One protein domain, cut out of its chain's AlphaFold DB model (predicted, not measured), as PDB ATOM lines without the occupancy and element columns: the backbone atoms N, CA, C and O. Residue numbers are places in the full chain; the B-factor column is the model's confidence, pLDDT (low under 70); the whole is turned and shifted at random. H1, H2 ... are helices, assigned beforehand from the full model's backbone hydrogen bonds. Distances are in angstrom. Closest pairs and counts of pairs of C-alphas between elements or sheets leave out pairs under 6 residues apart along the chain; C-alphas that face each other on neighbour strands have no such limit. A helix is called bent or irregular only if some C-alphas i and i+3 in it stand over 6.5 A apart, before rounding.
ATOM      1  N   LYS A 248      68.202  79.210 117.001       98.31
ATOM      2  CA  LYS A 248      69.542  79.163 117.599       98.31
ATOM      3  C   LYS A 248      69.939  77.739 117.969       98.31
ATOM      4  O   LYS A 248      71.027  77.298 117.625       98.31
ATOM      5  N   ARG A 249      69.043  76.987 118.612       97.38
ATOM      6  CA  ARG A 249      69.315  75.585 118.963       97.38
ATOM      7  C   ARG A 249      69.476  74.692 117.729       97.38
ATOM      8  O   ARG A 249      70.214  73.718 117.791       97.38
ATOM      9  N   ALA A 250      68.782  75.006 116.637       97.56
ATOM     10  CA  ALA A 250      68.728  74.150 115.456       97.56
ATOM     11  C   ALA A 250      69.864  74.387 114.445       97.56
ATOM     12  O   ALA A 250      70.360  73.430 113.852       97.56
ATOM     13  N   ILE A 251      70.236  75.648 114.195       98.12
ATOM     14  CA  ILE A 251      71.086  76.010 113.046       98.12
ATOM     15  C   ILE A 251      72.214  77.003 113.375       98.12
ATOM     16  O   ILE A 251      72.883  77.476 112.461       98.12
ATOM     17  N   TRP A 252      72.471  77.332 114.649       97.75
ATOM     18  CA  TRP A 252      73.518  78.306 115.009       97.75
ATOM     19  C   TRP A 252      74.925  77.909 114.542       97.75
ATOM     20  O   TRP A 252      75.701  78.762 114.116       97.75
ATOM     21  N   ASP A 253      75.261  76.620 114.585       96.75
ATOM     22  CA  ASP A 253      76.544  76.095 114.102       96.75
ATOM     23  C   ASP A 253      76.655  76.064 112.563       96.75
ATOM     24  O   ASP A 253      77.734  75.782 112.040       96.75
ATOM     25  N   LEU A 254      75.571  76.363 111.835       96.56
ATOM     26  CA  LEU A 254      75.574  76.521 110.374       96.56
ATOM     27  C   LEU A 254      75.682  77.978 109.922       96.56
ATOM     28  O   LEU A 254      75.879  78.207 108.734       96.56
ATOM     29  N   LYS A 255      75.569  78.959 110.828       93.69
ATOM     30  CA  LYS A 255      75.410  80.377 110.454       93.69
ATOM     31  C   LYS A 255      76.532  80.907 109.546       93.69
ATOM     32  O   LYS A 255      76.256  81.700 108.650       93.69
ATOM     33  N   ASP A 256      77.755  80.413 109.761       91.25
ATOM     34  CA  ASP A 256      78.974  80.793 109.032       91.25
ATOM     35  C   ASP A 256      79.395  79.747 107.984       91.25
ATOM     36  O   ASP A 256      80.442  79.887 107.356       91.25
ATOM     37  N   LYS A 257      78.626  78.662 107.815       90.88
ATOM     38  CA  LYS A 257      78.933  77.618 106.835       90.88
ATOM     39  C   LYS A 257      78.328  77.976 105.485       90.88
ATOM     40  O   LYS A 257      77.144  78.303 105.384       90.88
ATOM     41  N   ASP A 258      79.131  77.832 104.437       89.88
ATOM     42  CA  ASP A 258      78.629  77.901 103.073       89.88
ATOM     43  C   ASP A 258      77.613  76.785 102.821       89.88
ATOM     44  O   ASP A 258      77.762  75.648 103.273       89.88
ATOM     45  N   GLY A 259      76.571  77.107 102.062       94.38
ATOM     46  CA  GLY A 259      75.520  76.154 101.753       94.38
ATOM     47  C   GLY A 259      74.695  76.569 100.550       94.38
ATOM     48  O   GLY A 259      74.752  77.699 100.057       94.38
ATOM     49  N   TRP A 260      73.911  75.627 100.040       97.19
ATOM     50  CA  TRP A 260      73.104  75.861  98.851       97.19
ATOM     51  C   TRP A 260      71.784  76.515  99.240       97.19
ATOM     52  O   TRP A 260      70.959  75.904  99.906       97.19
ATOM     53  N   TYR A 261      71.560  77.747  98.793       97.06
ATOM     54  CA  TYR A 261      70.290  78.460  98.943       97.06
ATOM     55  C   TYR A 261      69.857  79.071  97.611       97.06
ATOM     56  O   TYR A 261      70.646  79.174  96.664       97.06
ATOM     57  N   TYR A 262      68.584  79.458  97.515       97.12
ATOM     58  CA  TYR A 262      68.043  80.050  96.295       97.12
ATOM     59  C   TYR A 262      68.563  81.481  96.135       97.12
ATOM     60  O   TYR A 262      68.324  82.338  96.991       97.12
ATOM     61  N   LYS A 263      69.232  81.745  95.011       95.31
ATOM     62  CA  LYS A 263      69.825  83.045  94.680       95.31
ATOM     63  C   LYS A 263      68.873  83.879  93.828       95.31
ATOM     64  O   LYS A 263      68.240  83.363  92.911       95.31
ATOM     65  N   GLY A 264      68.801  85.179  94.092       91.94
ATOM     66  CA  GLY A 264      68.008  86.123  93.302       91.94
ATOM     67  C   GLY A 264      67.040  86.953  94.138       91.94
ATOM     68  O   GLY A 264      66.877  86.742  95.343       91.94
ATOM     69  N   THR A 265      66.391  87.900  93.463       92.00
ATOM     70  CA  THR A 265      65.578  88.943  94.091       92.00
ATOM     71  C   THR A 265      64.335  88.401  94.799       92.00
ATOM     72  O   THR A 265      63.824  87.303  94.526       92.00
ATOM     73  N   TYR A 266      63.834  89.194  95.738       93.12
ATOM     74  CA  TYR A 266      62.566  88.969  96.416       93.12
ATOM     75  C   TYR A 266      61.424  89.580  95.596       93.12
ATOM     76  O   TYR A 266      61.533  90.703  95.116       93.12
ATOM     77  N   SER A 267      60.336  88.832  95.385       93.38
ATOM     78  CA  SER A 267      59.152  89.369  94.698       93.38
ATOM     79  C   SER A 267      58.306  90.221  95.646       93.38
ATOM     80  O   SER A 267      58.335  90.002  96.855       93.38
ATOM     81  N   SER A 268      57.468  91.108  95.107       91.56
ATOM     82  CA  SER A 268      56.503  91.890  95.901       91.56
ATOM     83  C   SER A 268      55.637  91.001  96.805       91.56
ATOM     84  O   SER A 268      55.545  91.225  98.006       91.56
ATOM     85  N   LYS A 269      55.107  89.890  96.275       91.75
ATOM     86  CA  LYS A 269      54.344  88.899  97.061       91.75
ATOM     87  C   LYS A 269      55.157  88.264  98.199       91.75
ATOM     88  O   LYS A 269      54.589  87.880  99.223       91.75
ATOM     89  N   TYR A 270      56.467  88.086  98.015       94.38
ATOM     90  CA  TYR A 270      57.339  87.592  99.080       94.38
ATOM     91  C   TYR A 270      57.476  88.642 100.187       94.38
ATOM     92  O   TYR A 270      57.258  88.297 101.350       94.38
ATOM     93  N   MET A 271      57.758  89.890  99.789       95.06
ATOM     94  CA  MET A 271      57.945  91.052 100.668       95.06
ATOM     95  C   MET A 271      56.658  91.511 101.354       95.06
ATOM     96  O   MET A 271      56.729  92.152 102.389       95.06
ATOM     97  N   GLY A 272      55.477  91.111 100.884       94.69
ATOM     98  CA  GLY A 272      54.227  91.465 101.561       94.69
ATOM     99  C   GLY A 272      53.960  90.763 102.894       94.69
ATOM    100  O   GLY A 272      52.873  90.875 103.458       94.69
ATOM    101  N   ARG A 273      54.918  89.989 103.416       93.56
ATOM    102  CA  ARG A 273      54.835  89.326 104.725       93.56
ATOM    103  C   ARG A 273      56.202  89.339 105.391       93.56
ATOM    104  O   ARG A 273      57.217  89.318 104.704       93.56
ATOM    105  N   ASN A 274      56.230  89.242 106.719       95.75
ATOM    106  CA  ASN A 274      57.473  88.944 107.421       95.75
ATOM    107  C   ASN A 274      57.979  87.542 107.033       95.75
ATOM    108  O   ASN A 274      57.229  86.561 107.098       95.75
ATOM    109  N   ARG A 275      59.253  87.455 106.653       95.88
ATOM    110  CA  ARG A 275      59.954  86.227 106.253       95.88
ATOM    111  C   ARG A 275      61.180  85.922 107.105       95.88
ATOM    112  O   ARG A 275      61.789  84.877 106.901       95.88
ATOM    113  N   LYS A 276      61.500  86.780 108.075       95.62
ATOM    114  CA  LYS A 276      62.675  86.673 108.937       95.62
ATOM    115  C   LYS A 276      62.267  86.523 110.400       95.62
ATOM    116  O   LYS A 276      61.559  87.361 110.963       95.62
ATOM    117  N   LYS A 277      62.695  85.423 111.013       96.94
ATOM    118  CA  LYS A 277      62.567  85.168 112.455       96.94
ATOM    119  C   LYS A 277      63.892  85.473 113.140       96.94
ATOM    120  O   LYS A 277      64.928  85.420 112.497       96.94
ATOM    121  N   THR A 278      63.849  85.797 114.425       96.62
ATOM    122  CA  THR A 278      65.060  85.975 115.242       96.62
ATOM    123  C   THR A 278      65.580  84.629 115.744       96.62
ATOM    124  O   THR A 278      64.868  83.623 115.705       96.62
ATOM    125  N   TRP A 279      66.819  84.611 116.235       97.56
ATOM    126  CA  TRP A 279      67.484  83.414 116.753       97.56
ATOM    127  C   TRP A 279      66.694  82.685 117.858       97.56
ATOM    128  O   TRP A 279      66.682  81.455 117.881       97.56
ATOM    129  N   ASP A 280      65.972  83.412 118.711       97.25
ATOM    130  CA  ASP A 280      65.220  82.843 119.840       97.25
ATOM    131  C   ASP A 280      63.784  82.420 119.479       97.25
ATOM    132  O   ASP A 280      63.006  82.001 120.333       97.25
ATOM    133  N   GLN A 281      63.411  82.505 118.201       97.56
ATOM    134  CA  GLN A 281      62.095  82.104 117.707       97.56
ATOM    135  C   GLN A 281      62.156  80.776 116.949       97.56
ATOM    136  O   GLN A 281      63.208  80.347 116.479       97.56
ATOM    137  N   GLN A 282      61.000  80.130 116.789       98.19
ATOM    138  CA  GLN A 282      60.846  79.020 115.849       98.19
ATOM    139  C   GLN A 282      60.743  79.556 114.417       98.19
ATOM    140  O   GLN A 282      60.181  80.633 114.179       98.19
ATOM    141  N   SER A 283      61.218  78.768 113.454       98.56
ATOM    142  CA  SER A 283      61.079  79.072 112.033       98.56
ATOM    143  C   SER A 283      59.613  79.196 111.606       98.56
ATOM    144  O   SER A 283      58.719  78.527 112.135       98.56
ATOM    145  N   PHE A 284      59.374  79.975 110.550       98.31
ATOM    146  CA  PHE A 284      58.186  79.790 109.717       98.31
ATOM    147  C   PHE A 284      58.179  78.398 109.067       98.31
ATOM    148  O   PHE A 284      59.217  77.741 108.970       98.31
ATOM    149  N   THR A 285      57.015  77.968 108.572       97.50
ATOM    150  CA  THR A 285      56.906  76.711 107.825       97.50
ATOM    151  C   THR A 285      57.878  76.683 106.638       97.50
ATOM    152  O   THR A 285      57.859  77.592 105.805       97.50
ATOM    153  N   ILE A 286      58.677  75.619 106.526       98.25
ATOM    154  CA  ILE A 286      59.515  75.367 105.351       98.25
ATOM    155  C   ILE A 286      58.608  74.950 104.194       98.25
ATOM    156  O   ILE A 286      57.897  73.945 104.265       98.25
ATOM    157  N   GLN A 287      58.597  75.766 103.142       95.06
ATOM    158  CA  GLN A 287      57.779  75.549 101.952       95.06
ATOM    159  C   GLN A 287      58.529  74.722 100.912       95.06
ATOM    160  O   GLN A 287      59.756  74.732 100.857       95.06
ATOM    161  N   ALA A 288      57.775  74.061 100.037       95.62
ATOM    162  CA  ALA A 288      58.286  73.253  98.933       95.62
ATOM    163  C   ALA A 288      58.791  74.089  97.731       95.62
ATOM    164  O   ALA A 288      58.642  73.686  96.579       95.62
ATOM    165  N   ASP A 289      59.349  75.273  97.999       96.38
ATOM    166  CA  ASP A 289      59.900  76.208  97.016       96.38
ATOM    167  C   ASP A 289      61.039  77.006  97.664       96.38
ATOM    168  O   ASP A 289      60.816  77.789  98.593       96.38
ATOM    169  N   GLY A 290      62.259  76.837  97.154       96.38
ATOM    170  CA  GLY A 290      63.445  77.533  97.645       96.38
ATOM    171  C   GLY A 290      63.359  79.046  97.454       96.38
ATOM    172  O   GLY A 290      63.900  79.791  98.265       96.38
ATOM    173  N   ARG A 291      62.609  79.540  96.460       96.50
ATOM    174  CA  ARG A 291      62.377  80.985  96.282       96.50
ATOM    175  C   ARG A 291      61.522  81.575  97.407       96.50
ATOM    176  O   ARG A 291      61.665  82.761  97.716       96.50
ATOM    177  N   GLN A 292      60.653  80.761  98.009       96.06
ATOM    178  CA  GLN A 292      59.776  81.128  99.129       96.06
ATOM    179  C   GLN A 292      60.346  80.734 100.498       96.06
ATOM    180  O   GLN A 292      59.664  80.921 101.510       96.06
ATOM    181  N   ALA A 293      61.573  80.208 100.544       97.50
ATOM    182  CA  ALA A 293      62.227  79.831 101.787       97.50
ATOM    183  C   ALA A 293      62.302  81.023 102.763       97.50
ATOM    184  O   ALA A 293      62.453  82.169 102.315       97.50
ATOM    185  N   PRO A 294      62.186  80.782 104.084       97.62
ATOM    186  CA  PRO A 294      62.417  81.818 105.086       97.62
ATOM    187  C   PRO A 294      63.823  82.419 104.981       97.62
ATOM    188  O   PRO A 294      64.740  81.805 104.431       97.62
ATOM    189  N   VAL A 295      63.971  83.626 105.515       96.75
ATOM    190  CA  VAL A 295      65.242  84.351 105.599       96.75
ATOM    191  C   VAL A 295      65.993  83.905 106.847       96.75
ATOM    192  O   VAL A 295      65.383  83.699 107.902       96.75
ATOM    193  N   HIS A 296      67.310  83.780 106.718       96.25
ATOM    194  CA  HIS A 296      68.217  83.459 107.811       96.25
ATOM    195  C   HIS A 296      68.077  84.470 108.973       96.25
ATOM    196  O   HIS A 296      67.893  85.659 108.714       96.25
ATOM    197  N   PRO A 297      68.142  84.042 110.251       95.44
ATOM    198  CA  PRO A 297      67.897  84.912 111.407       95.44
ATOM    199  C   PRO A 297      68.961  85.986 111.659       95.44
ATOM    200  O   PRO A 297      68.703  86.911 112.426       95.44
ATOM    201  N   GLU A 298      70.138  85.877 111.040       92.25
ATOM    202  CA  GLU A 298      71.246  86.820 111.237       92.25
ATOM    203  C   GLU A 298      70.897  88.250 110.818       92.25
ATOM    204  O   GLU A 298      70.274  88.478 109.784       92.25
ATOM    205  N   GLY A 299      71.352  89.235 111.590       89.75
ATOM    206  CA  GLY A 299      71.055  90.647 111.354       89.75
ATOM    207  C   GLY A 299      69.694  91.094 111.892       89.75
ATOM    208  O   GLY A 299      69.054  90.422 112.698       89.75
ATOM    209  N   LYS A 300      69.260  92.289 111.484       91.00
ATOM    210  CA  LYS A 300      68.051  92.911 112.037       91.00
ATOM    211  C   LYS A 300      66.763  92.279 111.479       91.00
ATOM    212  O   LYS A 300      66.765  91.829 110.332       91.00
ATOM    213  N   PRO A 301      65.663  92.248 112.254       92.75
ATOM    214  CA  PRO A 301      64.359  91.808 111.762       92.75
ATOM    215  C   PRO A 301      63.849  92.663 110.595       92.75
ATOM    216  O   PRO A 301      64.227  93.825 110.458       92.75
ATOM    217  N   MET A 302      62.935  92.102 109.796       94.44
ATOM    218  CA  MET A 302      62.189  92.886 108.807       94.44
ATOM    219  C   MET A 302      61.292  93.919 109.496       94.44
ATOM    220  O   MET A 302      60.713  93.643 110.551       94.44
ATOM    221  N   ILE A 303      61.127  95.076 108.860       94.12
ATOM    222  CA  ILE A 303      60.271  96.167 109.332       94.12
ATOM    223  C   ILE A 303      58.970  96.141 108.532       94.12
ATOM    224  O   ILE A 303      58.989  96.021 107.307       94.12
ATOM    225  N   LYS A 304      57.832  96.229 109.224       95.75
ATOM    226  CA  LYS A 304      56.522  96.368 108.583       95.75
ATOM    227  C   LYS A 304      56.327  97.828 108.188       95.75
ATOM    228  O   LYS A 304      56.323  98.681 109.071       95.75
ATOM    229  N   ILE A 305      56.157  98.090 106.896       95.12
ATOM    230  CA  ILE A 305      55.927  99.445 106.383       95.12
ATOM    231  C   ILE A 305      54.428  99.750 106.385       95.12
ATOM    232  O   ILE A 305      53.999 100.765 106.925       95.12
ATOM    233  N   ASP A 306      53.624  98.820 105.872       93.00
ATOM    234  CA  ASP A 306      52.164  98.921 105.834       93.00
ATOM    235  C   ASP A 306      51.502  97.526 105.899       93.00
ATOM    236  O   ASP A 306      52.109  96.537 106.324       93.00
ATOM    237  N   SER A 307      50.211  97.429 105.568       88.75
ATOM    238  CA  SER A 307      49.463  96.166 105.586       88.75
ATOM    239  C   SER A 307      49.934  95.136 104.558       88.75
ATOM    240  O   SER A 307      49.724  93.942 104.782       88.75
ATOM    241  N   GLU A 308      50.553  95.573 103.465       90.06
ATOM    242  CA  GLU A 308      50.896  94.762 102.296       90.06
ATOM    243  C   GLU A 308      52.397  94.706 102.007       90.06
ATOM    244  O   GLU A 308      52.789  94.000 101.076       90.06
ATOM    245  N   HIS A 309      53.235  95.390 102.791       92.25
ATOM    246  CA  HIS A 309      54.667  95.501 102.521       92.25
ATOM    247  C   HIS A 309      55.549  95.447 103.776       92.25
ATOM    248  O   HIS A 309      55.279  96.062 104.814       92.25
ATOM    249  N   TRP A 310      56.641  94.695 103.656       95.12
ATOM    250  CA  TRP A 310      57.736  94.605 104.616       95.12
ATOM    251  C   TRP A 310      59.053  94.872 103.904       95.12
ATOM    252  O   TRP A 310      59.201  94.565 102.723       95.12
ATOM    253  N   GLU A 311      60.039  95.356 104.648       92.81
ATOM    254  CA  GLU A 311      61.367  95.650 104.116       92.81
ATOM    255  C   GLU A 311      62.475  95.096 105.002       92.81
ATOM    256  O   GLU A 311      62.319  94.927 106.216       92.81
ATOM    257  N   PHE A 312      63.613  94.813 104.368       92.31
ATOM    258  CA  PHE A 312      64.857  94.590 105.085       92.31
ATOM    259  C   PHE A 312      65.468  95.945 105.447       92.31
ATOM    260  O   PHE A 312      65.499  96.842 104.604       92.31
ATOM    261  N   PRO A 313      65.966  96.123 106.677       85.88
ATOM    262  CA  PRO A 313      66.708  97.326 107.019       85.88
ATOM    263  C   PRO A 313      67.995  97.379 106.178       85.88
ATOM    264  O   PRO A 313      68.821  96.472 106.247       85.88
ATOM    265  N   ASN A 314      68.148  98.429 105.365       67.31
ATOM    266  CA  ASN A 314      69.287  98.628 104.461       67.31
ATOM    267  C   ASN A 314      70.608  98.774 105.243       67.31
ATOM    268  O   ASN A 314      71.012  99.883 105.582       67.31
ATOM    269  N   GLU A 315      71.289  97.660 105.526       62.00
ATOM    270  CA  GLU A 315      72.550  97.638 106.294       62.00
ATOM    271  C   GLU A 315      73.711  96.932 105.583       62.00
ATOM    272  O   GLU A 315      74.677  96.529 106.226       62.00
ATOM    273  N   GLY A 316      73.637  96.732 104.265       57.31
ATOM    274  CA  GLY A 316      74.737  96.117 103.509       57.31
ATOM    275  C   GLY A 316      75.032  94.651 103.868       57.31
ATOM    276  O   GLY A 316      76.049  94.117 103.434       57.31
ATOM    277  N   ARG A 317      74.156  93.989 104.640       65.19
ATOM    278  CA  ARG A 317      74.180  92.538 104.885       65.19
ATOM    279  C   ARG A 317      73.318  91.819 103.847       65.19
ATOM    280  O   ARG A 317      72.256  92.317 103.485       65.19
ATOM    281  N   ASP A 318      73.762  90.648 103.385       71.75
ATOM    282  CA  ASP A 318      72.960  89.792 102.503       71.75
ATOM    283  C   ASP A 318      71.923  89.046 103.354       71.75
ATOM    284  O   ASP A 318      72.229  88.041 104.000       71.75
ATOM    285  N   ASP A 319      70.699  89.581 103.405       89.25
ATOM    286  CA  ASP A 319      69.519  88.905 103.947       89.25
ATOM    287  C   ASP A 319      69.219  87.665 103.106       89.25
ATOM    288  O   ASP A 319      68.313  87.664 102.274       89.25
ATOM    289  N   ARG A 320      70.011  86.605 103.278       93.62
ATOM    290  CA  ARG A 320      69.895  85.377 102.496       93.62
ATOM    291  C   ARG A 320      68.748  84.503 102.986       93.62
ATOM    292  O   ARG A 320      68.393  84.470 104.164       93.62
ATOM    293  N   ARG A 321      68.210  83.707 102.068       96.44
ATOM    294  CA  ARG A 321      67.301  82.603 102.399       96.44
ATOM    295  C   ARG A 321      68.048  81.497 103.147       96.44
ATOM    296  O   ARG A 321      69.279  81.418 103.086       96.44
ATOM    297  N   PHE A 322      67.300  80.621 103.811       98.19
ATOM    298  CA  PHE A 322      67.876  79.399 104.364       98.19
ATOM    299  C   PHE A 322      68.590  78.567 103.305       98.19
ATOM    300  O   PHE A 322      68.145  78.470 102.154       98.19
ATOM    301  N   THR A 323      69.685  77.944 103.723       98.50
ATOM    302  CA  THR A 323      70.323  76.873 102.964       98.50
ATOM    303  C   THR A 323      69.476  75.603 103.021       98.50
ATOM    304  O   THR A 323      68.559  75.462 103.836       98.50
ATOM    305  N   VAL A 324      69.774  74.662 102.130       98.62
ATOM    306  CA  VAL A 324      69.167  73.327 102.122       98.62
ATOM    307  C   VAL A 324      69.414  72.609 103.452       98.62
ATOM    308  O   VAL A 324      68.468  72.053 104.001       98.62
ATOM    309  N   ASP A 325      70.631  72.673 104.000       98.56
ATOM    310  CA  ASP A 325      70.973  72.012 105.268       98.56
ATOM    311  C   ASP A 325      70.248  72.652 106.463       98.56
ATOM    312  O   ASP A 325      69.696  71.950 107.311       98.56
ATOM    313  N   GLU A 326      70.148  73.984 106.502       98.69
ATOM    314  CA  GLU A 326      69.364  74.692 107.525       98.69
ATOM    315  C   GLU A 326      67.883  74.305 107.455       98.69
ATOM    316  O   GLU A 326      67.261  73.998 108.473       98.69
ATOM    317  N   ALA A 327      67.310  74.268 106.248       98.75
ATOM    318  CA  ALA A 327      65.928  73.855 106.036       98.75
ATOM    319  C   ALA A 327      65.695  72.383 106.427       98.75
ATOM    320  O   ALA A 327      64.660  72.068 107.023       98.75
ATOM    321  N   ALA A 328      66.651  71.495 106.133       98.81
ATOM    322  CA  ALA A 328      66.614  70.086 106.511       98.81
ATOM    323  C   ALA A 328      66.625  69.910 108.038       98.81
ATOM    324  O   ALA A 328      65.749  69.225 108.573       98.81
ATOM    325  N   ARG A 329      67.519  70.608 108.751       98.56
ATOM    326  CA  ARG A 329      67.546  70.613 110.224       98.56
ATOM    327  C   ARG A 329      66.280  71.194 110.834       98.56
ATOM    328  O   ARG A 329      65.771  70.665 111.821       98.56
ATOM    329  N   VAL A 330      65.711  72.240 110.233       98.75
ATOM    330  CA  VAL A 330      64.429  72.804 110.685       98.75
ATOM    331  C   VAL A 330      63.262  71.824 110.487       98.75
ATOM    332  O   VAL A 330      62.302  71.836 111.261       98.75
ATOM    333  N   GLN A 331      63.349  70.941 109.489       98.50
ATOM    334  CA  GLN A 331      62.460  69.783 109.302       98.50
ATOM    335  C   GLN A 331      62.904  68.538 110.088       98.50
ATOM    336  O   GLN A 331      62.272  67.487 109.989       98.50
ATOM    337  N   THR A 332      63.932  68.658 110.930       98.69
ATOM    338  CA  THR A 332      64.471  67.617 111.824       98.69
ATOM    339  C   THR A 332      65.048  66.393 111.115       98.69
ATOM    340  O   THR A 332      65.148  65.327 111.714       98.69
ATOM    341  N   PHE A 333      65.471  66.546 109.859       98.75
ATOM    342  CA  PHE A 333      66.350  65.563 109.233       98.75
ATOM    343  C   PHE A 333      67.745  65.623 109.874       98.75
ATOM    344  O   PHE A 333      68.220  66.723 110.174       98.75
ATOM    345  N   PRO A 334      68.406  64.473 110.090       98.06
ATOM    346  CA  PRO A 334      69.781  64.449 110.570       98.06
ATOM    347  C   PRO A 334      70.758  64.875 109.463       98.06
ATOM    348  O   PRO A 334      70.493  64.676 108.281       98.06
ATOM    349  N   ASP A 335      71.921  65.413 109.837       97.62
ATOM    350  CA  ASP A 335      72.887  66.001 108.890       97.62
ATOM    351  C   ASP A 335      73.438  65.022 107.850       97.62
ATOM    352  O   ASP A 335      73.855  65.427 106.760       97.62
ATOM    353  N   TRP A 336      73.457  63.729 108.177       97.69
ATOM    354  CA  TRP A 336      73.868  62.680 107.249       97.69
ATOM    355  C   TRP A 336      72.814  62.377 106.178       97.69
ATOM    356  O   TRP A 336      73.136  61.729 105.181       97.69
ATOM    357  N   PHE A 337      71.578  62.851 106.346       98.31
ATOM    358  CA  PHE A 337      70.501  62.665 105.385       98.31
ATOM    359  C   PHE A 337      70.656  63.656 104.227       98.31
ATOM    360  O   PHE A 337      70.316  64.834 104.331       98.31
ATOM    361  N   LYS A 338      71.217  63.186 103.111       97.44
ATOM    362  CA  LYS A 338      71.477  64.007 101.922       97.44
ATOM    363  C   LYS A 338      70.329  63.940 100.923       97.44
ATOM    364  O   LYS A 338      69.732  62.889 100.731       97.44
ATOM    365  N   PHE A 339      70.034  65.075 100.288       98.44
ATOM    366  CA  PHE A 339      68.949  65.208  99.317       98.44
ATOM    367  C   PHE A 339      69.506  65.258  97.897       98.44
ATOM    368  O   PHE A 339      70.320  66.117  97.558       98.44
ATOM    369  N   ASN A 340      69.013  64.373  97.041       97.62
ATOM    370  CA  ASN A 340      69.360  64.344  95.633       97.62
ATOM    371  C   ASN A 340      68.722  65.534  94.892       97.62
ATOM    372  O   ASN A 340      67.550  65.859  95.094       97.62
ATOM    373  N   TYR A 341      69.470  66.186  94.001       95.44
ATOM    374  CA  TYR A 341      68.981  67.296  93.168       95.44
ATOM    375  C   TYR A 341      68.843  66.938  91.678       95.44
ATOM    376  O   TYR A 341      68.514  67.791  90.841       95.44
ATOM    377  N   GLY A 342      69.065  65.672  91.333       92.94
ATOM    378  CA  GLY A 342      69.032  65.146  89.977       92.94
ATOM    379  C   GLY A 342      70.312  65.454  89.202       92.94
ATOM    380  O   GLY A 342      71.419  65.347  89.713       92.94
ATOM    381  N   LYS A 343      70.159  65.806  87.922       90.81
ATOM    382  CA  LYS A 343      71.280  65.969  86.985       90.81
ATOM    383  C   LYS A 343      72.128  67.209  87.278       90.81
ATOM    384  O   LYS A 343      71.590  68.282  87.548       90.81
ATOM    385  N   GLU A 344      73.437  67.094  87.062       90.69
ATOM    386  CA  GLU A 344      74.375  68.213  87.216       90.69
ATOM    387  C   GLU A 344      74.136  69.374  86.251       90.69
ATOM    388  O   GLU A 344      74.407  70.523  86.591       90.69
ATOM    389  N   SER A 345      73.589  69.084  85.070       92.62
ATOM    390  CA  SER A 345      73.392  70.053  83.990       92.62
ATOM    391  C   SER A 345      72.293  71.086  84.248       92.62
ATOM    392  O   SER A 345      72.147  72.026  83.469       92.62
ATOM    393  N   VAL A 346      71.493  70.936  85.310       94.00
ATOM    394  CA  VAL A 346      70.453  71.916  85.655       94.00
ATOM    395  C   VAL A 346      71.022  73.084  86.464       94.00
ATOM    396  O   VAL A 346      72.012  72.949  87.175       94.00
ATOM    397  N   SER A 347      70.382  74.252  86.383       96.81
ATOM    398  CA  SER A 347      70.859  75.451  87.083       96.81
ATOM    399  C   SER A 347      70.848  75.297  88.610       96.81
ATOM    400  O   SER A 347      70.021  74.568  89.164       96.81
ATOM    401  N   HIS A 348      71.712  76.052  89.303       97.19
ATOM    402  CA  HIS A 348      71.810  76.077  90.775       97.19
ATOM    403  C   HIS A 348      70.444  76.197  91.464       97.19
ATOM    404  O   HIS A 348      70.057  75.342  92.253       97.19
ATOM    405  N   ASN A 349      69.655  77.214  91.105       97.81
ATOM    406  CA  ASN A 349      68.331  77.434  91.694       97.81
ATOM    407  C   ASN A 349      67.347  76.292  91.411       97.81
ATOM    408  O   ASN A 349      66.476  76.021  92.235       97.81
ATOM    409  N   THR A 350      67.482  75.609  90.271       97.62
ATOM    410  CA  THR A 350      66.665  74.428  89.961       97.62
ATOM    411  C   THR A 350      67.033  73.269  90.881       97.62
ATOM    412  O   THR A 350      66.136  72.625  91.424       97.62
ATOM    413  N   LYS A 351      68.333  73.032  91.107       98.25
ATOM    414  CA  LYS A 351      68.823  72.026  92.061       98.25
ATOM    415  C   LYS A 351      68.312  72.317  93.475       98.25
ATOM    416  O   LYS A 351      67.699  71.453  94.100       98.25
ATOM    417  N   VAL A 352      68.466  73.561  93.936       98.25
ATOM    418  CA  VAL A 352      67.954  74.024  95.235       98.25
ATOM    419  C   VAL A 352      66.447  73.809  95.350       98.25
ATOM    420  O   VAL A 352      65.990  73.210  96.319       98.25
ATOM    421  N   ASN A 353      65.661  74.227  94.356       98.00
ATOM    422  CA  ASN A 353      64.207  74.066  94.393       98.00
ATOM    423  C   ASN A 353      63.769  72.600  94.451       98.00
ATOM    424  O   ASN A 353      62.797  72.290  95.135       98.00
ATOM    425  N   LYS A 354      64.480  71.686  93.782       98.00
ATOM    426  CA  LYS A 354      64.196  70.248  93.872       98.00
ATOM    427  C   LYS A 354      64.430  69.698  95.279       98.00
ATOM    428  O   LYS A 354      63.614  68.910  95.746       98.00
ATOM    429  N   MET A 355      65.486  70.131  95.967       98.62
ATOM    430  CA  MET A 355      65.742  69.740  97.361       98.62
ATOM    431  C   MET A 355      64.733  70.376  98.324       98.62
ATOM    432  O   MET A 355      64.132  69.676  99.135       98.62
ATOM    433  N   PHE A 356      64.431  71.671  98.173       98.56
ATOM    434  CA  PHE A 356      63.384  72.332  98.964       98.56
ATOM    435  C   PHE A 356      62.010  71.693  98.764       98.56
ATOM    436  O   PHE A 356      61.247  71.593  99.720       98.56
ATOM    437  N   LYS A 357      61.687  71.211  97.559       98.00
ATOM    438  CA  LYS A 357      60.438  70.486  97.309       98.00
ATOM    439  C   LYS A 357      60.341  69.196  98.128       98.00
ATOM    440  O   LYS A 357      59.267  68.897  98.638       98.00
ATOM    441  N   GLN A 358      61.444  68.466  98.283       98.31
ATOM    442  CA  GLN A 358      61.508  67.268  99.132       98.31
ATOM    443  C   GLN A 358      61.343  67.637 100.607       98.31
ATOM    444  O   GLN A 358      60.459  67.119 101.284       98.31
ATOM    445  N   ILE A 359      62.147  68.593 101.076       98.62
ATOM    446  CA  ILE A 359      62.179  69.026 102.476       98.62
ATOM    447  C   ILE A 359      60.840  69.643 102.892       98.62
ATOM    448  O   ILE A 359      60.273  69.265 103.910       98.62
ATOM    449  N   GLY A 360      60.294  70.576 102.112       97.06
ATOM    450  CA  GLY A 360      59.076  71.314 102.452       97.06
ATOM    451  C   GLY A 360      57.796  70.476 102.415       97.06
ATOM    452  O   GLY A 360      56.869  70.754 103.185       97.06
ATOM    453  N   ASN A 361      57.745  69.442 101.566       96.69
ATOM    454  CA  ASN A 361      56.624  68.496 101.517       96.69
ATOM    455  C   ASN A 361      56.712  67.406 102.591       96.69
ATOM    456  O   ASN A 361      55.683  66.852 102.951       96.69
ATOM    457  N   ALA A 362      57.894  67.130 103.145       97.50
ATOM    458  CA  ALA A 362      58.041  66.126 104.191       97.50
ATOM    459  C   ALA A 362      57.277  66.489 105.480       97.50
ATOM    460  O   ALA A 362      57.136  67.661 105.864       97.50
TER     461      ALA A 362
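What this domain is: This is residues 248 to 362 of the 515 residues of the protein "DNA (cytosine-5-)-methyltransferase" of Bacillus megaterium (UniProt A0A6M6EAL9). Little regular structure is what you see first: long loops make most of this domain, with a loose row of three helices, H1, H3 and H4, on one side and short H2 far from the row. The 115 printed residues hold H1, H2, H3 and H4 in that order, 32 residues in all, and no named strand; the class is all helix. It is compact, with a radius of gyration of the C-alphas of 14.0 A and spans of 41 by 30 by 26 A.

How they stand to each other: Start at H1, residues 248 to 254, which touches H3, residues 324 to 330, opposite ways at a shallow tilt of 19 degrees; the closest C-alphas, of Ile 251 and Glu 326, are 5.9 A apart. H3 touches H4, residues 348 to 361, the same way at a shallow tilt of 19 degrees; the closest C-alphas, of Ala 328 and Ile 359, are 6.1 A apart. H2, residues 268 to 271, touches no helix. In H3 and H4 every O i to N i+4 pair is within hydrogen-bond range; in H1 1 of 3 is, beside 1 of 4 O i to N i+3 pairs, and H2 is too short for an O i to N i+4 pair.

Where its parts are: Find C-alpha 248 at (69.542, 79.163, 117.599), where H1 begins; it is irregular, with C-alphas 250 and 253 8.2 A apart. H4 runs 20.1 A to C-alpha 361 at (56.624, 68.496, 101.517).

The domain as a whole: The C-alphas farthest apart, of Asp 306 and Lys 343, are 42.5 A apart. The three links are long, and the printed part has no cut. Residues 314 to 317 have pLDDT under 70.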